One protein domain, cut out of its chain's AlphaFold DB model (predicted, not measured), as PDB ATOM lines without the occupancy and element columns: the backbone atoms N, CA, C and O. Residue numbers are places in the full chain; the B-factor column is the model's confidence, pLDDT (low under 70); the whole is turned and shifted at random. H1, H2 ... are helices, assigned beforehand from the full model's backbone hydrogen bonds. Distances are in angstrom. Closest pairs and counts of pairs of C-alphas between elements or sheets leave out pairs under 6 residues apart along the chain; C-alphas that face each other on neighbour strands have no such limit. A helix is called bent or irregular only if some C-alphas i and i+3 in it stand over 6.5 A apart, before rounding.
ATOM      1  N   ARG A  90     -17.521  10.194   8.695       43.62
ATOM      2  CA  ARG A  90     -18.863  10.312   8.065       43.62
ATOM      3  C   ARG A  90     -19.130  11.502   7.116       43.62
ATOM      4  O   ARG A  90     -20.182  11.493   6.484       43.62
ATOM      5  N   GLY A  91     -18.270  12.518   7.056       48.72
ATOM      6  CA  GLY A  91     -18.419  13.633   6.116       48.72
ATOM      7  C   GLY A  91     -18.246  13.190   4.662       48.72
ATOM      8  O   GLY A  91     -19.002  13.632   3.804       48.72
ATOM      9  N   ASP A  92     -17.352  12.230   4.416       51.12
ATOM     10  CA  ASP A  92     -16.892  11.889   3.063       51.12
ATOM     11  C   ASP A  92     -17.966  11.189   2.206       51.12
ATOM     12  O   ASP A  92     -18.117  11.504   1.029       51.12
ATOM     13  N   MET A  93     -18.808  10.318   2.786       48.06
ATOM     14  CA  MET A  93     -19.901   9.664   2.031       48.06
ATOM     15  C   MET A  93     -20.988  10.637   1.565       48.06
ATOM     16  O   MET A  93     -21.586  10.428   0.513       48.06
ATOM     17  N   ARG A  94     -21.263  11.697   2.338       46.12
ATOM     18  CA  ARG A  94     -22.222  12.731   1.918       46.12
ATOM     19  C   ARG A  94     -21.670  13.565   0.769       46.12
ATOM     20  O   ARG A  94     -22.455  14.097   0.007       46.12
ATOM     21  N   ILE A  95     -20.356  13.680   0.634       49.44
ATOM     22  CA  ILE A  95     -19.740  14.526  -0.389       49.44
ATOM     23  C   ILE A  95     -19.829  13.859  -1.770       49.44
ATOM     24  O   ILE A  95     -20.104  14.538  -2.751       49.44
ATOM     25  N   SER A  96     -19.698  12.532  -1.855       51.44
ATOM     26  CA  SER A  96     -19.651  11.839  -3.150       51.44
ATOM     27  C   SER A  96     -20.988  11.797  -3.914       51.44
ATOM     28  O   SER A  96     -21.023  12.183  -5.079       51.44
ATOM     29  N   PHE A  97     -22.109  11.419  -3.281       49.00
ATOM     30  CA  PHE A  97     -23.413  11.377  -3.975       49.00
ATOM     31  C   PHE A  97     -23.872  12.770  -4.452       49.00
ATOM     32  O   PHE A  97     -24.519  12.903  -5.486       49.00
ATOM     33  N   PHE A  98     -23.497  13.828  -3.726       55.69
ATOM     34  CA  PHE A  98     -23.802  15.207  -4.115       55.69
ATOM     35  C   PHE A  98     -22.988  15.672  -5.332       55.69
ATOM     36  O   PHE A  98     -23.480  16.492  -6.104       55.69
ATOM     37  N   LYS A  99     -21.783  15.135  -5.562       64.62
ATOM     38  CA  LYS A  99     -20.933  15.540  -6.693       64.62
ATOM     39  C   LYS A  99     -21.488  15.106  -8.052       64.62
ATOM     40  O   LYS A  99     -21.402  15.883  -8.997       64.62
ATOM     41  N   THR A 100     -22.131  13.942  -8.162       63.00
ATOM     42  CA  THR A 100     -22.761  13.502  -9.427       63.00
ATOM     43  C   THR A 100     -23.892  14.436  -9.864       63.00
ATOM     44  O   THR A 100     -24.002  14.761 -11.045       63.00
ATOM     45  N   VAL A 101     -24.692  14.923  -8.911       67.12
ATOM     46  CA  VAL A 101     -25.749  15.913  -9.177       67.12
ATOM     47  C   VAL A 101     -25.141  17.242  -9.637       67.12
ATOM     48  O   VAL A 101     -25.602  17.816 -10.618       67.12
ATOM     49  N   ILE A 102     -24.040  17.676  -9.011       73.25
ATOM     50  CA  ILE A 102     -23.321  18.899  -9.404       73.25
ATOM     51  C   ILE A 102     -22.806  18.813 -10.849       73.25
ATOM     52  O   ILE A 102     -22.911  19.797 -11.580       73.25
ATOM     53  N   TYR A 103     -22.278  17.661 -11.282       76.50
ATOM     54  CA  TYR A 103     -21.865  17.466 -12.677       76.50
ATOM     55  C   TYR A 103     -23.040  17.598 -13.648       76.50
ATOM     56  O   TYR A 103     -22.913  18.286 -14.657       76.50
ATOM     57  N   MET A 104     -24.181  16.975 -13.341       76.19
ATOM     58  CA  MET A 104     -25.369  17.035 -14.199       76.19
ATOM     59  C   MET A 104     -25.883  18.467 -14.350       76.19
ATOM     60  O   MET A 104     -26.034  18.943 -15.475       76.19
ATOM     61  N   ASP A 105     -26.062  19.185 -13.240       81.31
ATOM     62  CA  ASP A 105     -26.508  20.583 -13.259       81.31
ATOM     63  C   ASP A 105     -25.523  21.481 -14.020       81.31
ATOM     64  O   ASP A 105     -25.918  22.371 -14.777       81.31
ATOM     65  N   TYR A 106     -24.223  21.231 -13.856       84.88
ATOM     66  CA  TYR A 106     -23.180  21.982 -14.539       84.88
ATOM     67  C   TYR A 106     -23.160  21.734 -16.053       84.88
ATOM     68  O   TYR A 106     -23.123  22.697 -16.820       84.88
ATOM     69  N   PHE A 107     -23.225  20.480 -16.509       85.56
ATOM     70  CA  PHE A 107     -23.258  20.175 -17.943       85.56
ATOM     71  C   PHE A 107     -24.551  20.656 -18.607       85.56
ATOM     72  O   PHE A 107     -24.508  21.153 -19.735       85.56
ATOM     73  N   LEU A 108     -25.683  20.587 -17.898       85.06
ATOM     74  CA  LEU A 108     -26.936  21.195 -18.350       85.06
ATOM     75  C   LEU A 108     -26.777  22.706 -18.526       85.06
ATOM     76  O   LEU A 108     -27.154  23.244 -19.566       85.06
ATOM     77  N   LYS A 109     -26.158  23.387 -17.556       87.44
ATOM     78  CA  LYS A 109     -25.871  24.820 -17.655       87.44
ATOM     79  C   LYS A 109     -24.952  25.144 -18.837       87.44
ATOM     80  O   LYS A 109     -25.282  26.025 -19.621       87.44
ATOM     81  N   LEU A 110     -23.860  24.400 -19.027       87.12
ATOM     82  CA  LEU A 110     -22.952  24.580 -20.170       87.12
ATOM     83  C   LEU A 110     -23.659  24.440 -21.522       87.12
ATOM     84  O   LEU A 110     -23.353  25.178 -22.459       87.12
ATOM     85  N   SER A 111     -24.590  23.489 -21.625       89.38
ATOM     86  CA  SER A 111     -25.382  23.298 -22.839       89.38
ATOM     87  C   SER A 111     -26.392  24.429 -23.045       89.38
ATOM     88  O   SER A 111     -26.559  24.881 -24.175       89.38
ATOM     89  N   ASN A 112     -27.054  24.893 -21.981       89.56
ATOM     90  CA  ASN A 112     -28.047  25.970 -22.048       89.56
ATOM     91  C   ASN A 112     -27.412  27.324 -22.385       89.56
ATOM     92  O   ASN A 112     -27.958  28.075 -23.189       89.56
ATOM     93  N   ASP A 113     -26.237  27.603 -21.823       90.31
ATOM     94  CA  ASP A 113     -25.465  28.823 -22.076       90.31
ATOM     95  C   ASP A 113     -24.781  28.799 -23.465       90.31
ATOM     96  O   ASP A 113     -24.175  29.780 -23.892       90.31
ATOM     97  N   GLY A 114     -24.867  27.678 -24.194       88.56
ATOM     98  CA  GLY A 114     -24.325  27.526 -25.545       88.56
ATOM     99  C   GLY A 114     -22.807  27.331 -25.614       88.56
ATOM    100  O   GLY A 114     -22.242  27.352 -26.711       88.56
ATOM    101  N   TYR A 115     -22.140  27.117 -24.473       89.06
ATOM    102  CA  TYR A 115     -20.699  26.847 -24.418       89.06
ATOM    103  C   TYR A 115     -20.338  25.459 -24.947       89.06
ATOM    104  O   TYR A 115     -19.250  25.298 -25.497       89.06
ATOM    105  N   PHE A 116     -21.248  24.491 -24.803       90.44
ATOM    106  CA  PHE A 116     -21.074  23.122 -25.274       90.44
ATOM    107  C   PHE A 116     -21.995  22.805 -26.456       90.44
ATOM    108  O   PHE A 116     -23.214  22.975 -26.373       90.44
ATOM    109  N   LYS A 117     -21.427  22.263 -27.540       90.12
ATOM    110  CA  LYS A 117     -22.188  21.756 -28.690       90.12
ATOM    111  C   LYS A 117     -21.930  20.265 -28.879       90.12
ATOM    112  O   LYS A 117     -20.846  19.866 -29.286       90.12
ATOM    113  N   LYS A 118     -22.965  19.433 -28.715       85.75
ATOM    114  CA  LYS A 118     -22.863  17.966 -28.879       85.75
ATOM    115  C   LYS A 118     -22.275  17.539 -30.232       85.75
ATOM    116  O   LYS A 118     -21.541  16.560 -30.305       85.75
ATOM    117  N   ASN A 119     -22.575  18.270 -31.305       89.00
ATOM    118  CA  ASN A 119     -22.106  17.926 -32.652       89.00
ATOM    119  C   ASN A 119     -20.640  18.322 -32.905       89.00
ATOM    120  O   ASN A 119     -20.039  17.833 -33.858       89.00
ATOM    121  N   SER A 120     -20.042  19.147 -32.046       91.06
ATOM    122  CA  SER A 120     -18.652  19.587 -32.165       91.06
ATOM    123  C   SER A 120     -17.694  18.523 -31.628       91.06
ATOM    124  O   SER A 120     -17.769  18.140 -30.463       91.06
ATOM    125  N   LEU A 121     -16.784  18.044 -32.483       90.50
ATOM    126  CA  LEU A 121     -15.737  17.087 -32.098       90.50
ATOM    127  C   LEU A 121     -14.814  17.674 -31.022       90.50
ATOM    128  O   LEU A 121     -14.513  17.007 -30.038       90.50
ATOM    129  N   ALA A 122     -14.436  18.946 -31.168       92.25
ATOM    130  CA  ALA A 122     -13.574  19.629 -30.211       92.25
ATOM    131  C   ALA A 122     -14.191  19.691 -28.810       92.25
ATOM    132  O   ALA A 122     -13.504  19.451 -27.823       92.25
ATOM    133  N   ASP A 123     -15.497  19.957 -28.728       91.62
ATOM    134  CA  ASP A 123     -16.209  20.004 -27.452       91.62
ATOM    135  C   ASP A 123     -16.272  18.637 -26.774       91.62
ATOM    136  O   ASP A 123     -16.064  18.539 -25.564       91.62
ATOM    137  N   ARG A 124     -16.539  17.576 -27.545       91.44
ATOM    138  CA  ARG A 124     -16.607  16.211 -27.013       91.44
ATOM    139  C   ARG A 124     -15.248  15.752 -26.490       91.44
ATOM    140  O   ARG A 124     -15.176  15.300 -25.348       91.44
ATOM    141  N   ILE A 125     -14.176  15.953 -27.258       92.94
ATOM    142  CA  ILE A 125     -12.810  15.617 -26.826       92.94
ATOM    143  C   ILE A 125     -12.413  16.438 -25.592       92.94
ATOM    144  O   ILE A 125     -11.925  15.871 -24.617       92.94
ATOM    145  N   ALA A 126     -12.662  17.752 -25.590       93.00
ATOM    146  CA  ALA A 126     -12.287  18.620 -24.474       93.00
ATOM    147  C   ALA A 126     -13.016  18.250 -23.173       93.00
ATOM    148  O   ALA A 126     -12.393  18.219 -22.110       93.00
ATOM    149  N   ILE A 127     -14.319  17.937 -23.239       91.44
ATOM    150  CA  ILE A 127     -15.059  17.475 -22.059       91.44
ATOM    151  C   ILE A 127     -14.504  16.142 -21.560       91.44
ATOM    152  O   ILE A 127     -14.279  15.996 -20.358       91.44
ATOM    153  N   LEU A 128     -14.266  15.181 -22.454       91.19
ATOM    154  CA  LEU A 128     -13.736  13.876 -22.063       91.19
ATOM    155  C   LEU A 128     -12.364  14.017 -21.396       91.19
ATOM    156  O   LEU A 128     -12.176  13.514 -20.293       91.19
ATOM    157  N   ALA A 129     -11.441  14.768 -21.995       91.38
ATOM    158  CA  ALA A 129     -10.086  14.941 -21.476       91.38
ATOM    159  C   ALA A 129     -10.041  15.612 -20.090       91.38
ATOM    160  O   ALA A 129      -9.214  15.246 -19.258       91.38
ATOM    161  N   ILE A 130     -10.924  16.583 -19.829       91.19
ATOM    162  CA  ILE A 130     -10.943  17.333 -18.565       91.19
ATOM    163  C   ILE A 130     -11.759  16.607 -17.492       91.19
ATOM    164  O   ILE A 130     -11.291  16.429 -16.369       91.19
ATOM    165  N   TYR A 131     -12.987  16.191 -17.810       89.69
ATOM    166  CA  TYR A 131     -13.940  15.733 -16.798       89.69
ATOM    167  C   TYR A 131     -13.911  14.229 -16.536       89.69
ATOM    168  O   TYR A 131     -14.232  13.842 -15.414       89.69
ATOM    169  N   MET A 132     -13.490  13.381 -17.483       89.06
ATOM    170  CA  MET A 132     -13.349  11.941 -17.211       89.06
ATOM    171  C   MET A 132     -12.338  11.616 -16.109       89.06
ATOM    172  O   MET A 132     -12.711  10.853 -15.218       89.06
ATOM    173  N   PRO A 133     -11.102  12.162 -16.091       88.88
ATOM    174  CA  PRO A 133     -10.173  11.866 -15.001       88.88
ATOM    175  C   PRO A 133     -10.726  12.329 -13.648       88.88
ATOM    176  O   PRO A 133     -10.687  11.564 -12.689       88.88
ATOM    177  N   MET A 134     -11.348  13.514 -13.587       86.88
ATOM    178  CA  MET A 134     -12.006  13.990 -12.364       86.88
ATOM    179  C   MET A 134     -13.132  13.047 -11.915       86.88
ATOM    180  O   MET A 134     -13.193  12.657 -10.752       86.88
ATOM    181  N   ALA A 135     -14.012  12.640 -12.832       84.62
ATOM    182  CA  ALA A 135     -15.113  11.734 -12.519       84.62
ATOM    183  C   ALA A 135     -14.607  10.363 -12.045       84.62
ATOM    184  O   ALA A 135     -15.131   9.818 -11.073       84.62
ATOM    185  N   ARG A 136     -13.567   9.817 -12.688       86.44
ATOM    186  CA  ARG A 136     -12.945   8.544 -12.297       86.44
ATOM    187  C   ARG A 136     -12.329   8.612 -10.907       86.44
ATOM    188  O   ARG A 136     -12.549   7.696 -10.117       86.44
ATOM    189  N   GLU A 137     -11.620   9.688 -10.576       84.94
ATOM    190  CA  GLU A 137     -11.072   9.888  -9.230       84.94
ATOM    191  C   GLU A 137     -12.176   9.955  -8.164       84.94
ATOM    192  O   GLU A 137     -12.060   9.325  -7.110       84.94
ATOM    193  N   GLU A 138     -13.279  10.655  -8.442       82.56
ATOM    194  CA  GLU A 138     -14.417  10.749  -7.519       82.56
ATOM    195  C   GLU A 138     -15.124   9.400  -7.328       82.56
ATOM    196  O   GLU A 138     -15.449   9.026  -6.197       82.56
ATOM    197  N   ILE A 139     -15.319   8.634  -8.405       83.00
ATOM    198  CA  ILE A 139     -15.890   7.281  -8.341       83.00
ATOM    199  C   ILE A 139     -14.957   6.347  -7.565       83.00
ATOM    200  O   ILE A 139     -15.408   5.631  -6.670       83.00
ATOM    201  N   ALA A 140     -13.653   6.371  -7.843       82.75
ATOM    202  CA  ALA A 140     -12.676   5.552  -7.130       82.75
ATOM    203  C   ALA A 140     -12.637   5.895  -5.631       82.75
ATOM    204  O   ALA A 140     -12.642   5.004  -4.776       82.75
ATOM    205  N   SER A 141     -12.670   7.189  -5.303       81.25
ATOM    206  CA  SER A 141     -12.765   7.682  -3.928       81.25
ATOM    207  C   SER A 141     -14.038   7.179  -3.242       81.25
ATOM    208  O   SER A 141     -13.970   6.631  -2.138       81.25
ATOM    209  N   TYR A 142     -15.187   7.275  -3.917       80.75
ATOM    210  CA  TYR A 142     -16.460   6.757  -3.420       80.75
ATOM    211  C   TYR A 142     -16.412   5.263  -3.129       80.75
ATOM    212  O   TYR A 142     -16.769   4.847  -2.028       80.75
ATOM    213  N   ILE A 143     -15.960   4.464  -4.098       79.06
ATOM    214  CA  ILE A 143     -15.863   3.007  -3.978       79.06
ATOM    215  C   ILE A 143     -15.004   2.657  -2.768       79.06
ATOM    216  O   ILE A 143     -15.421   1.862  -1.928       79.06
ATOM    217  N   ASN A 144     -13.840   3.290  -2.629       77.75
ATOM    218  CA  ASN A 144     -12.946   3.068  -1.499       77.75
ATOM    219  C   ASN A 144     -13.621   3.395  -0.155       77.75
ATOM    220  O   ASN A 144     -13.579   2.604   0.792       77.75
ATOM    221  N   VAL A 145     -14.286   4.546  -0.080       75.62
ATOM    222  CA  VAL A 145     -15.024   5.000   1.102       75.62
ATOM    223  C   VAL A 145     -16.144   4.012   1.449       75.62
ATOM    224  O   VAL A 145     -16.197   3.509   2.575       75.62
ATOM    225  N   TRP A 146     -16.996   3.668   0.484       76.31
ATOM    226  CA  TRP A 146     -18.105   2.727   0.644       76.31
ATOM    227  C   TRP A 146     -17.629   1.355   1.126       76.31
ATOM    228  O   TRP A 146     -18.125   0.829   2.123       76.31
ATOM    229  N   ASN A 147     -16.598   0.819   0.479       76.00
ATOM    230  CA  ASN A 147     -16.033  -0.491   0.782       76.00
ATOM    231  C   ASN A 147     -15.341  -0.550   2.147       76.00
ATOM    232  O   ASN A 147     -15.308  -1.611   2.775       76.00
ATOM    233  N   THR A 148     -14.849   0.587   2.640       74.06
ATOM    234  CA  THR A 148     -14.236   0.708   3.970       74.06
ATOM    235  C   THR A 148     -15.279   0.906   5.075       74.06
ATOM    236  O   THR A 148     -15.049   0.560   6.241       74.06
ATOM    237  N   HIS A 149     -16.447   1.466   4.766       71.00
ATOM    238  CA  HIS A 149     -17.446   1.767   5.784       71.00
ATOM    239  C   HIS A 149     -18.221   0.528   6.236       71.00
ATOM    240  O   HIS A 149     -18.913  -0.132   5.476       71.00
ATOM    241  N   GLY A 150     -18.153   0.233   7.537       75.56
ATOM    242  CA  GLY A 150     -18.904  -0.869   8.132       75.56
ATOM    243  C   GLY A 150     -20.408  -0.589   8.209       75.56
ATOM    244  O   GLY A 150     -20.833   0.342   8.903       75.56
ATOM    245  N   ILE A 151     -21.210  -1.452   7.583       78.31
ATOM    246  CA  ILE A 151     -22.657  -1.550   7.782       78.31
ATOM    247  C   ILE A 151     -22.912  -1.840   9.261       78.31
ATOM    248  O   ILE A 151     -22.387  -2.797   9.839       78.31
ATOM    249  N   ARG A 152     -23.706  -0.983   9.903       73.38
ATOM    250  CA  ARG A 152     -24.012  -1.098  11.331       73.38
ATOM    251  C   ARG A 152     -25.088  -2.145  11.565       73.38
ATOM    252  O   ARG A 152     -26.066  -2.211  10.829       73.38
ATOM    253  N   LYS A 153     -24.953  -2.883  12.666       76.25
ATOM    254  CA  LYS A 153     -26.003  -3.784  13.140       76.25
ATOM    255  C   LYS A 153     -27.244  -2.976  13.515       76.25
ATOM    256  O   LYS A 153     -27.168  -2.082  14.359       76.25
ATOM    257  N   GLY A 163     -21.053  -5.323   8.939       75.56
ATOM    258  CA  GLY A 163     -19.648  -5.479   8.554       75.56
ATOM    259  C   GLY A 163     -19.273  -4.574   7.386       75.56
ATOM    260  O   GLY A 163     -20.119  -3.858   6.864       75.56
ATOM    261  N   GLN A 164     -17.999  -4.556   7.001       77.06
ATOM    262  CA  GLN A 164     -17.553  -3.816   5.816       77.06
ATOM    263  C   GLN A 164     -17.994  -4.553   4.544       77.06
ATOM    264  O   GLN A 164     -17.740  -5.758   4.475       77.06
ATOM    265  N   PRO A 165     -18.601  -3.876   3.548       78.88
ATOM    266  CA  PRO A 165     -19.046  -4.501   2.303       78.88
ATOM    267  C   PRO A 165     -17.958  -5.343   1.640       78.88
ATOM    268  O   PRO A 165     -18.186  -6.509   1.340       78.88
ATOM    269  N   ASN A 166     -16.744  -4.797   1.536       75.56
ATOM    270  CA  ASN A 166     -15.621  -5.499   0.919       75.56
ATOM    271  C   ASN A 166     -15.276  -6.813   1.633       75.56
ATOM    272  O   ASN A 166     -14.891  -7.794   1.008       75.56
ATOM    273  N   VAL A 167     -15.439  -6.846   2.955       73.38
ATOM    274  CA  VAL A 167     -15.184  -8.052   3.746       73.38
ATOM    275  C   VAL A 167     -16.327  -9.040   3.639       73.38
ATOM    276  O   VAL A 167     -16.077 -10.234   3.560       73.38
ATOM    277  N   LEU A 168     -17.568  -8.564   3.634       76.38
ATOM    278  CA  LEU A 168     -18.722  -9.440   3.461       76.38
ATOM    279  C   LEU A 168     -18.697 -10.136   2.096       76.38
ATOM    280  O   LEU A 168     -19.099 -11.286   2.020       76.38
ATOM    281  N   TYR A 169     -18.193  -9.459   1.060       72.50
ATOM    282  CA  TYR A 169     -18.079 -10.015  -0.285       72.50
ATOM    283  C   TYR A 169     -16.970 -11.074  -0.405       72.50
ATOM    284  O   TYR A 169     -17.206 -12.161  -0.914       72.50
ATOM    285  N   HIS A 170     -15.761 -10.790   0.093       71.12
ATOM    286  CA  HIS A 170     -14.604 -11.680  -0.099       71.12
ATOM    287  C   HIS A 170     -14.424 -12.746   0.995       71.12
ATOM    288  O   HIS A 170     -13.644 -13.682   0.829       71.12
ATOM    289  N   LEU A 171     -15.065 -12.577   2.154       65.00
ATOM    290  CA  LEU A 171     -14.880 -13.414   3.346       65.00
ATOM    291  C   LEU A 171     -16.236 -13.831   3.919       65.00
ATOM    292  O   LEU A 171     -16.533 -13.598   5.097       65.00
ATOM    293  N   SER A 172     -17.049 -14.451   3.068       63.44
ATOM    294  CA  SER A 172     -18.230 -15.199   3.488       63.44
ATOM    295  C   SER A 172     -17.828 -16.289   4.491       63.44
ATOM    296  O   SER A 172     -16.737 -16.853   4.410       63.44
ATOM    297  N   GLU A 173     -18.676 -16.547   5.487       62.78
ATOM    298  CA  GLU A 173     -18.442 -17.617   6.464       62.78
ATOM    299  C   GLU A 173     -18.417 -18.986   5.762       62.78
ATOM    300  O   GLU A 173     -19.096 -19.179   4.749       62.78
ATOM    301  N   GLU A 201     -10.016   2.765 -21.595       85.38
ATOM    302  CA  GLU A 201      -9.827   3.726 -22.676       85.38
ATOM    303  C   GLU A 201     -11.116   4.529 -22.902       85.38
ATOM    304  O   GLU A 201     -12.205   4.000 -23.102       85.38
ATOM    305  N   TYR A 202     -11.011   5.854 -22.807       86.88
ATOM    306  CA  TYR A 202     -12.127   6.785 -23.048       86.88
ATOM    307  C   TYR A 202     -11.812   7.826 -24.125       86.88
ATOM    308  O   TYR A 202     -12.705   8.531 -24.598       86.88
ATOM    309  N   LEU A 203     -10.535   7.943 -24.478       90.00
ATOM    310  CA  LEU A 203     -10.010   8.689 -25.607       90.00
ATOM    311  C   LEU A 203      -8.810   7.906 -26.150       90.00
ATOM    312  O   LEU A 203      -8.064   7.364 -25.329       90.00
ATOM    313  N   PRO A 204      -8.572   7.927 -27.475       91.00
ATOM    314  CA  PRO A 204      -7.383   7.330 -28.060       91.00
ATOM    315  C   PRO A 204      -6.127   7.869 -27.386       91.00
ATOM    316  O   PRO A 204      -6.019   9.084 -27.168       91.00
ATOM    317  N   LEU A 205      -5.170   6.986 -27.098       89.06
ATOM    318  CA  LEU A 205      -3.953   7.331 -26.356       89.06
ATOM    319  C   LEU A 205      -3.225   8.555 -26.943       89.06
ATOM    320  O   LEU A 205      -2.809   9.445 -26.200       89.06
ATOM    321  N   ASP A 206      -3.153   8.665 -28.270       91.25
ATOM    322  CA  ASP A 206      -2.536   9.806 -28.962       91.25
ATOM    323  C   ASP A 206      -3.272  11.128 -28.699       91.25
ATOM    324  O   ASP A 206      -2.652  12.161 -28.426       91.25
ATOM    325  N   THR A 207      -4.608  11.097 -28.738       92.00
ATOM    326  CA  THR A 207      -5.458  12.273 -28.488       92.00
ATOM    327  C   THR A 207      -5.352  12.702 -27.028       92.00
ATOM    328  O   THR A 207      -5.247  13.896 -26.728       92.00
ATOM    329  N   LEU A 208      -5.339  11.733 -26.113       91.12
ATOM    330  CA  LEU A 208      -5.208  11.964 -24.681       91.12
ATOM    331  C   LEU A 208      -3.842  12.563 -24.329       91.12
ATOM    332  O   LEU A 208      -3.789  13.588 -23.646       91.12
ATOM    333  N   ASN A 209      -2.755  11.994 -24.853       92.06
ATOM    334  CA  ASN A 209      -1.399  12.504 -24.652       92.06
ATOM    335  C   ASN A 209      -1.250  13.930 -25.189       92.06
ATOM    336  O   ASN A 209      -0.693  14.791 -24.507       92.06
ATOM    337  N   TRP A 210      -1.800  14.213 -26.373       93.81
ATOM    338  CA  TRP A 210      -1.793  15.561 -26.938       93.81
ATOM    339  C   TRP A 210      -2.535  16.559 -26.037       93.81
ATOM    340  O   TRP A 210      -2.009  17.632 -25.729       93.81
ATOM    341  N   CYS A 211      -3.726  16.195 -25.546       91.94
ATOM    342  CA  CYS A 211      -4.496  17.047 -24.637       91.94
ATOM    343  C   CYS A 211      -3.734  17.302 -23.330       91.94
ATOM    344  O   CYS A 211      -3.636  18.446 -22.886       91.94
ATOM    345  N   GLN A 212      -3.148  16.260 -22.736       91.00
ATOM    346  CA  GLN A 212      -2.368  16.373 -21.503       91.00
ATOM    347  C   GLN A 212      -1.141  17.268 -21.677       91.00
ATOM    348  O   GLN A 212      -0.910  18.139 -20.841       91.00
ATOM    349  N   GLN A 213      -0.403  17.132 -22.781       92.06
ATOM    350  CA  GLN A 213       0.741  17.996 -23.086       92.06
ATOM    351  C   GLN A 213       0.326  19.468 -23.203       92.06
ATOM    352  O   GLN A 213       0.991  20.352 -22.659       92.06
ATOM    353  N   LYS A 214      -0.800  19.757 -23.870       92.19
ATOM    354  CA  LYS A 214      -1.317  21.130 -23.989       92.19
ATOM    355  C   LYS A 214      -1.744  21.709 -22.646       92.19
ATOM    356  O   LYS A 214      -1.464  22.880 -22.390       92.19
ATOM    357  N   LEU A 215      -2.370  20.912 -21.787       90.88
ATOM    358  CA  LEU A 215      -2.763  21.342 -20.444       90.88
ATOM    359  C   LEU A 215      -1.550  21.590 -19.543       90.88
ATOM    360  O   LEU A 215      -1.475  22.638 -18.903       90.88
ATOM    361  N   GLN A 216      -0.562  20.693 -19.572       89.69
ATOM    362  CA  GLN A 216       0.702  20.850 -18.844       89.69
ATOM    363  C   GLN A 216       1.460  22.102 -19.291       89.69
ATOM    364  O   GLN A 216       1.957  22.847 -18.451       89.69
ATOM    365  N   SER A 217       1.482  22.403 -20.596       89.31
ATOM    366  CA  SER A 217       2.165  23.597 -21.122       89.31
ATOM    367  C   SER A 217       1.603  24.924 -20.596       89.31
ATOM    368  O   SER A 217       2.323  25.916 -20.551       89.31
ATOM    369  N   GLN A 218       0.335  24.940 -20.178       86.19
ATOM    370  CA  GLN A 218      -0.325  26.102 -19.575       86.19
ATOM    371  C   GLN A 218      -0.314  26.075 -18.039       86.19
ATOM    372  O   GLN A 218      -0.868  26.971 -17.410       86.19
ATOM    373  N   GLY A 219       0.287  25.054 -17.423       84.69
ATOM    374  CA  GLY A 219       0.326  24.898 -15.967       84.69
ATOM    375  C   GLY A 219      -0.954  24.327 -15.350       84.69
ATOM    376  O   GLY A 219      -1.125  24.397 -14.134       84.69
ATOM    377  N   PHE A 220      -1.856  23.742 -16.144       83.62
ATOM    378  CA  PHE A 220      -3.040  23.056 -15.622       83.62
ATOM    379  C   PHE A 220      -2.692  21.623 -15.194       83.62
ATOM    380  O   PHE A 220      -2.999  20.653 -15.890       83.62
ATOM    381  N   GLU A 221      -2.049  21.478 -14.037       76.19
ATOM    382  CA  GLU A 221      -1.770  20.172 -13.433       76.19
ATOM    383  C   GLU A 221      -2.835  19.808 -12.387       76.19
ATOM    384  O   GLU A 221      -3.036  20.531 -11.415       76.19
ATOM    385  N   ARG A 222      -3.501  18.656 -12.569       73.44
ATOM    386  CA  ARG A 222      -4.490  18.069 -11.632       73.44
ATOM    387  C   ARG A 222      -5.612  19.026 -11.209       73.44
ATOM    388  O   ARG A 222      -5.763  19.368 -10.039       73.44
ATOM    389  N   ILE A 223      -6.435  19.393 -12.184       82.25
ATOM    390  CA  ILE A 223      -7.614  20.240 -12.002       82.25
ATOM    391  C   ILE A 223      -8.658  19.532 -11.126       82.25
ATOM    392  O   ILE A 223      -9.041  18.400 -11.423       82.25
ATOM    393  N   LYS A 224      -9.181  20.218 -10.105       80.56
ATOM    394  CA  LYS A 224     -10.345  19.769  -9.330       80.56
ATOM    395  C   LYS A 224     -11.574  20.628  -9.596       80.56
ATOM    396  O   LYS A 224     -11.513  21.756 -10.086       80.56
ATOM    397  N   LEU A 225     -12.731  20.094  -9.210       75.19
ATOM    398  CA  LEU A 225     -14.011  20.786  -9.360       75.19
ATOM    399  C   LEU A 225     -14.125  22.044  -8.482       75.19
ATOM    400  O   LEU A 225     -14.839  22.982  -8.825       75.19
ATOM    401  N   GLU A 226     -13.443  22.025  -7.340       77.38
ATOM    402  CA  GLU A 226     -13.501  23.047  -6.292       77.38
ATOM    403  C   GLU A 226     -12.479  24.173  -6.516       77.38
ATOM    404  O   GLU A 226     -12.549  25.200  -5.844       77.38
ATOM    405  N   ASP A 227     -11.554  23.996  -7.466       80.69
ATOM    406  CA  ASP A 227     -10.474  24.945  -7.709       80.69
ATOM    407  C   ASP A 227     -11.003  26.215  -8.390       80.69
ATOM    408  O   ASP A 227     -11.677  26.171  -9.430       80.69
ATOM    409  N   LEU A 228     -10.660  27.354  -7.791       79.44
ATOM    410  CA  LEU A 228     -10.945  28.692  -8.295       79.44
ATOM    411  C   LEU A 228      -9.628  29.384  -8.656       79.44
ATOM    412  O   LEU A 228      -8.625  29.218  -7.958       79.44
ATOM    413  N   ASN A 229      -9.638  30.170  -9.726       75.69
ATOM    414  CA  ASN A 229      -8.525  31.047 -10.075       75.69
ATOM    415  C   ASN A 229      -8.496  32.298  -9.172       75.69
ATOM    416  O   ASN A 229      -9.390  32.532  -8.354       75.69
ATOM    417  N   GLU A 230      -7.485  33.147  -9.368       72.19
ATOM    418  CA  GLU A 230      -7.326  34.427  -8.657       72.19
ATOM    419  C   GLU A 230      -8.523  35.383  -8.844       72.19
ATOM    420  O   GLU A 230      -8.756  36.263  -8.016       72.19
ATOM    421  N   HIS A 231      -9.315  35.183  -9.901       68.44
ATOM    422  CA  HIS A 231     -10.499  35.971 -10.246       68.44
ATOM    423  C   HIS A 231     -11.823  35.356  -9.748       68.44
ATOM    424  O   HIS A 231     -12.888  35.926  -9.980       68.44
ATOM    425  N   GLY A 232     -11.782  34.217  -9.044       75.88
ATOM    426  CA  GLY A 232     -12.970  33.518  -8.539       75.88
ATOM    427  C   GLY A 232     -13.732  32.694  -9.586       75.88
ATOM    428  O   GLY A 232     -14.840  32.227  -9.321       75.88
ATOM    429  N   GLU A 233     -13.157  32.494 -10.767       80.31
ATOM    430  CA  GLU A 233     -13.680  31.630 -11.820       80.31
ATOM    431  C   GLU A 233     -13.171  30.197 -11.653       80.31
ATOM    432  O   GLU A 233     -12.086  29.942 -11.136       80.31
ATOM    433  N   ARG A 234     -13.958  29.232 -12.124       85.00
ATOM    434  CA  ARG A 234     -13.638  27.809 -11.991       85.00
ATOM    435  C   ARG A 234     -12.493  27.411 -12.924       85.00
ATOM    436  O   ARG A 234     -12.639  27.497 -14.144       85.00
ATOM    437  N   THR A 235     -11.408  26.873 -12.370       86.69
ATOM    438  CA  THR A 235     -10.200  26.495 -13.131       86.69
ATOM    439  C   THR A 235     -10.501  25.480 -14.238       86.69
ATOM    440  O   THR A 235     -10.009  25.613 -15.357       86.69
ATOM    441  N   HIS A 236     -11.383  24.506 -13.976       88.12
ATOM    442  CA  HIS A 236     -11.794  23.511 -14.976       88.12
ATOM    443  C   HIS A 236     -12.547  24.104 -16.169       88.12
ATOM    444  O   HIS A 236     -12.431  23.585 -17.277       88.12
ATOM    445  N   PHE A 237     -13.305  25.182 -15.967       88.94
ATOM    446  CA  PHE A 237     -14.034  25.832 -17.053       88.94
ATOM    447  C   PHE A 237     -13.076  26.568 -17.995       88.94
ATOM    448  O   PHE A 237     -13.187  26.436 -19.211       88.94
ATOM    449  N   ILE A 238     -12.086  27.265 -17.437       89.62
ATOM    450  CA  ILE A 238     -11.049  27.963 -18.210       89.62
ATOM    451  C   ILE A 238     -10.208  26.959 -18.997       89.62
ATOM    452  O   ILE A 238     -10.008  27.130 -20.199       89.62
ATOM    453  N   ALA A 239      -9.772  25.881 -18.339       90.50
ATOM    454  CA  ALA A 239      -9.022  24.813 -18.988       90.50
ATOM    455  C   ALA A 239      -9.825  24.165 -20.130       90.50
ATOM    456  O   ALA A 239      -9.271  23.906 -21.196       90.50
ATOM    457  N   TYR A 240     -11.134  23.958 -19.938       92.19
ATOM    458  CA  TYR A 240     -12.034  23.458 -20.979       92.19
ATOM    459  C   TYR A 240     -12.112  24.404 -22.186       92.19
ATOM    460  O   TYR A 240     -11.930  23.947 -23.314       92.19
ATOM    461  N   LEU A 241     -12.336  25.707 -21.971       92.00
ATOM    462  CA  LEU A 241     -12.401  26.684 -23.065       92.00
ATOM    463  C   LEU A 241     -11.076  26.767 -23.828       92.00
ATOM    464  O   LEU A 241     -11.072  26.700 -25.057       92.00
ATOM    465  N   TYR A 242      -9.957  26.834 -23.103       93.06
ATOM    466  CA  TYR A 242      -8.624  26.838 -23.698       93.06
ATOM    467  C   TYR A 242      -8.393  25.590 -24.555       93.06
ATOM    468  O   TYR A 242      -8.018  25.698 -25.723       93.06
ATOM    469  N   LEU A 243      -8.646  24.402 -23.997       93.50
ATOM    470  CA  LEU A 243      -8.407  23.145 -24.696       93.50
ATOM    471  C   LEU A 243      -9.290  23.025 -25.940       93.50
ATOM    472  O   LEU A 243      -8.798  22.650 -27.001       93.50
ATOM    473  N   ARG A 244     -10.568  23.401 -25.841       94.00
ATOM    474  CA  ARG A 244     -11.497  23.427 -26.976       94.00
ATOM    475  C   ARG A 244     -10.974  24.309 -28.109       94.00
ATOM    476  O   ARG A 244     -10.995  23.892 -29.267       94.00
ATOM    477  N   ASP A 245     -10.504  25.510 -27.793       93.44
ATOM    478  CA  ASP A 245     -10.012  26.452 -28.799       93.44
ATOM    479  C   ASP A 245      -8.715  25.937 -29.448       93.44
ATOM    480  O   ASP A 245      -8.571  26.001 -30.669       93.44
ATOM    481  N   GLN A 246      -7.819  25.314 -28.672       92.88
ATOM    482  CA  GLN A 246      -6.624  24.648 -29.210       92.88
ATOM    483  C   GLN A 246      -6.963  23.459 -30.116       92.88
ATOM    484  O   GLN A 246      -6.334  23.291 -31.159       92.88
ATOM    485  N   ILE A 247      -7.956  22.643 -29.752       92.56
ATOM    486  CA  ILE A 247      -8.399  21.514 -30.581       92.56
ATOM    487  C   ILE A 247      -9.004  22.028 -31.890       92.56
ATOM    488  O   ILE A 247      -8.677  21.508 -32.952       92.56
ATOM    489  N   ASN A 248      -9.836  23.072 -31.843       93.25
ATOM    490  CA  ASN A 248     -10.394  23.683 -33.052       93.25
ATOM    491  C   ASN A 248      -9.301  24.215 -33.985       93.25
ATOM    492  O   ASN A 248      -9.376  23.998 -35.194       93.25
ATOM    493  N   LEU A 249      -8.275  24.869 -33.432       91.44
ATOM    494  CA  LEU A 249      -7.119  25.325 -34.204       91.44
ATOM    495  C   LEU A 249      -6.372  24.145 -34.833       91.44
ATOM    496  O   LEU A 249      -6.091  24.185 -36.025       91.44
ATOM    497  N   HIS A 250      -6.123  23.076 -34.074       90.94
ATOM    498  CA  HIS A 250      -5.429  21.879 -34.562       90.94
ATOM    499  C   HIS A 250      -6.212  21.138 -35.657       90.94
ATOM    500  O   HIS A 250      -5.635  20.678 -36.641       90.94
ATOM    501  N   ILE A 251      -7.540  21.057 -35.522       90.00
ATOM    502  CA  ILE A 251      -8.429  20.496 -36.550       90.00
ATOM    503  C   ILE A 251      -8.394  21.363 -37.815       90.00
ATOM    504  O   ILE A 251      -8.346  20.828 -38.922       90.00
ATOM    505  N   ALA A 252      -8.381  22.692 -37.669       90.50
ATOM    506  CA  ALA A 252      -8.295  23.612 -38.800       90.50
ATOM    507  C   ALA A 252      -6.939  23.529 -39.524       90.50
ATOM    508  O   ALA A 252      -6.898  23.656 -40.747       90.50
ATOM    509  N   THR A 253      -5.844  23.283 -38.798       89.50
ATOM    510  CA  THR A 253      -4.500  23.116 -39.378       89.50
ATOM    511  C   THR A 253      -4.242  21.726 -39.959       89.50
ATOM    512  O   THR A 253      -3.212  21.546 -40.603       89.50
ATOM    513  N   GLN A 254      -5.150  20.760 -39.761       84.00
ATOM    514  CA  GLN A 254      -5.029  19.367 -40.232       84.00
ATOM    515  C   GLN A 254      -3.694  18.698 -39.850       84.00
ATOM    516  O   GLN A 254      -3.181  17.840 -40.567       84.00
ATOM    517  N   SER A 255      -3.117  19.098 -38.718       82.38
ATOM    518  CA  SER A 255      -1.837  18.591 -38.229       82.38
ATOM    519  C   SER A 255      -1.974  17.211 -37.583       82.38
ATOM    520  O   SER A 255      -3.010  16.869 -37.016       82.38
ATOM    521  N   GLU A 256      -0.903  16.420 -37.620       82.50
ATOM    522  CA  GLU A 256      -0.813  15.183 -36.841       82.50
ATOM    523  C   GLU A 256      -0.544  15.491 -35.351       82.50
ATOM    524  O   GLU A 256       0.134  16.479 -35.048       82.50
ATOM    525  N   PRO A 257      -1.061  14.686 -34.400       85.25
ATOM    526  CA  PRO A 257      -1.935  13.523 -34.582       85.25
ATOM    527  C   PRO A 257      -3.378  13.921 -34.921       85.25
ATOM    528  O   PRO A 257      -3.854  14.992 -34.538       85.25
ATOM    529  N   GLN A 258      -4.097  13.045 -35.627       85.31
ATOM    530  CA  GLN A 258      -5.518  13.266 -35.895       85.31
ATOM    531  C   GLN A 258      -6.325  13.041 -34.616       85.31
ATOM    532  O   GLN A 258      -6.466  11.912 -34.149       85.31
ATOM    533  N   LEU A 259      -6.861  14.124 -34.059       88.19
ATOM    534  CA  LEU A 259      -7.651  14.083 -32.832       88.19
ATOM    535  C   LEU A 259      -9.003  13.421 -33.112       88.19
ATOM    536  O   LEU A 259      -9.764  13.885 -33.965       88.19
ATOM    537  N   ARG A 260      -9.290  12.326 -32.408       88.38
ATOM    538  CA  ARG A 260     -10.484  11.497 -32.618       88.38
ATOM    539  C   ARG A 260     -11.046  11.013 -31.281       88.38
ATOM    540  O   ARG A 260     -10.380  11.067 -30.253       88.38
ATOM    541  N   GLU A 261     -12.290  10.557 -31.310       87.25
ATOM    542  CA  GLU A 261     -12.908   9.810 -30.209       87.25
ATOM    543  C   GLU A 261     -12.644   8.313 -30.380       87.25
ATOM    544  O   GLU A 261     -12.360   7.865 -31.493       87.25
ATOM    545  N   CYS A 262     -12.763   7.549 -29.291       84.62
ATOM    546  CA  CYS A 262     -12.798   6.092 -29.375       84.62
ATOM    547  C   CYS A 262     -13.969   5.658 -30.260       84.62
ATOM    548  O   CYS A 262     -15.036   6.289 -30.262       84.62
ATOM    549  N   GLU A 263     -13.764   4.578 -31.004       78.69
ATOM    550  CA  GLU A 263     -14.829   3.988 -31.799       78.69
ATOM    551  C   GLU A 263     -15.939   3.522 -30.859       78.69
ATOM    552  O   GLU A 263     -15.700   2.886 -29.831       78.69
ATOM    553  N   LYS A 264     -17.170   3.933 -31.164       69.94
ATOM    554  CA  LYS A 264     -18.322   3.463 -30.402       69.94
ATOM    555  C   LYS A 264     -18.584   2.026 -30.812       69.94
ATOM    556  O   LYS A 264     -18.515   1.762 -32.014       69.94
TER     557      LYS A 264
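What this domain is: This is residues 90 to 153, 163 to 173 and 201 to 264 of the 291 residues of the protein "Phosphonoacetaldehyde hydrolase" of Talaromyces marneffei PM1 (UniProt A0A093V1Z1). A helical head of H2a, H4 and H5, packed mostly crosswise, has a long arm, H2b, reaching out from it to the small helix H3 at the far end. H1 and H2b make a narrow V that closes near H1's first residues. The 139 printed residues have five named helices, H1 to H5 in order, and no named strand: all helix. The whole is loose, with a radius of gyration of the C-alphas of 18.4 A, and elongated, spanning 62 by 35 by 28 A.

Where its parts are: Find C-alpha 91 at (-18.419, 13.633, 6.116); from there H1 runs 32.2 A to residue 112, with a kink of 29 degrees near residue 98. H1 is neither bent nor irregular, but only just: C-alphas 94 and 97 are 6.2 A apart. H2, residues 121 to 148, was assigned as one helix by its hydrogen bonds but is bent, C-alphas 130 and 133 standing 6.6 A apart; its arms are H2a, 121 to 130, and H2b, 133 to 148, 22.4 A long. H3 is residues 165 to 170, H4 205 to 217, and H5 235 to 253, 27.1 A long, ending at C-alpha 253 (-4.500, 23.116, -39.378).

How they stand to each other: Begin at H2, the hub, touching four helices. With residues 92 to 96 alone H1 touches H2b, closest C-alphas Ser 96 and Tyr 142, 6.0 A, at a shallow tilt of 25 degrees, opposite ways. H2b touches H3 with residues 146 to 148 alone, closest C-alphas Asn 147 and Asn 166, 5.0 A, about perpendicular at 78 degrees. H2a touches H5, closest C-alphas Ala 122 and Arg 244, 5.4 A, at a steep tilt of 38 degrees, opposite ways. H4 touches H2a with residues 208 to 212 alone, closest C-alphas Leu 208 and Ala 129, 6.6 A, at a steep tilt of 69 degrees, only just short of about perpendicular. H4 and H5 touch, closest C-alphas Cys 211 and Leu 243, 7.2 A. H1 and H5 are apart. Every O i to N i+4 pair is within hydrogen-bond range in H2a, H2b, H3, H4 and H5; in H1, 14 of 18 are.

The domain as a whole: The two farthest C-alphas, Glu 173 and Thr 253, are 62.9 A apart. Residues 154 to 162 and 174 to 200 are not printed; the C-alpha gaps are 8.0 A and 37.1 A. The link H4 to H5 is long. Confidence is under 70 at residues 90 to 101, 171 to 173, 231 and 264.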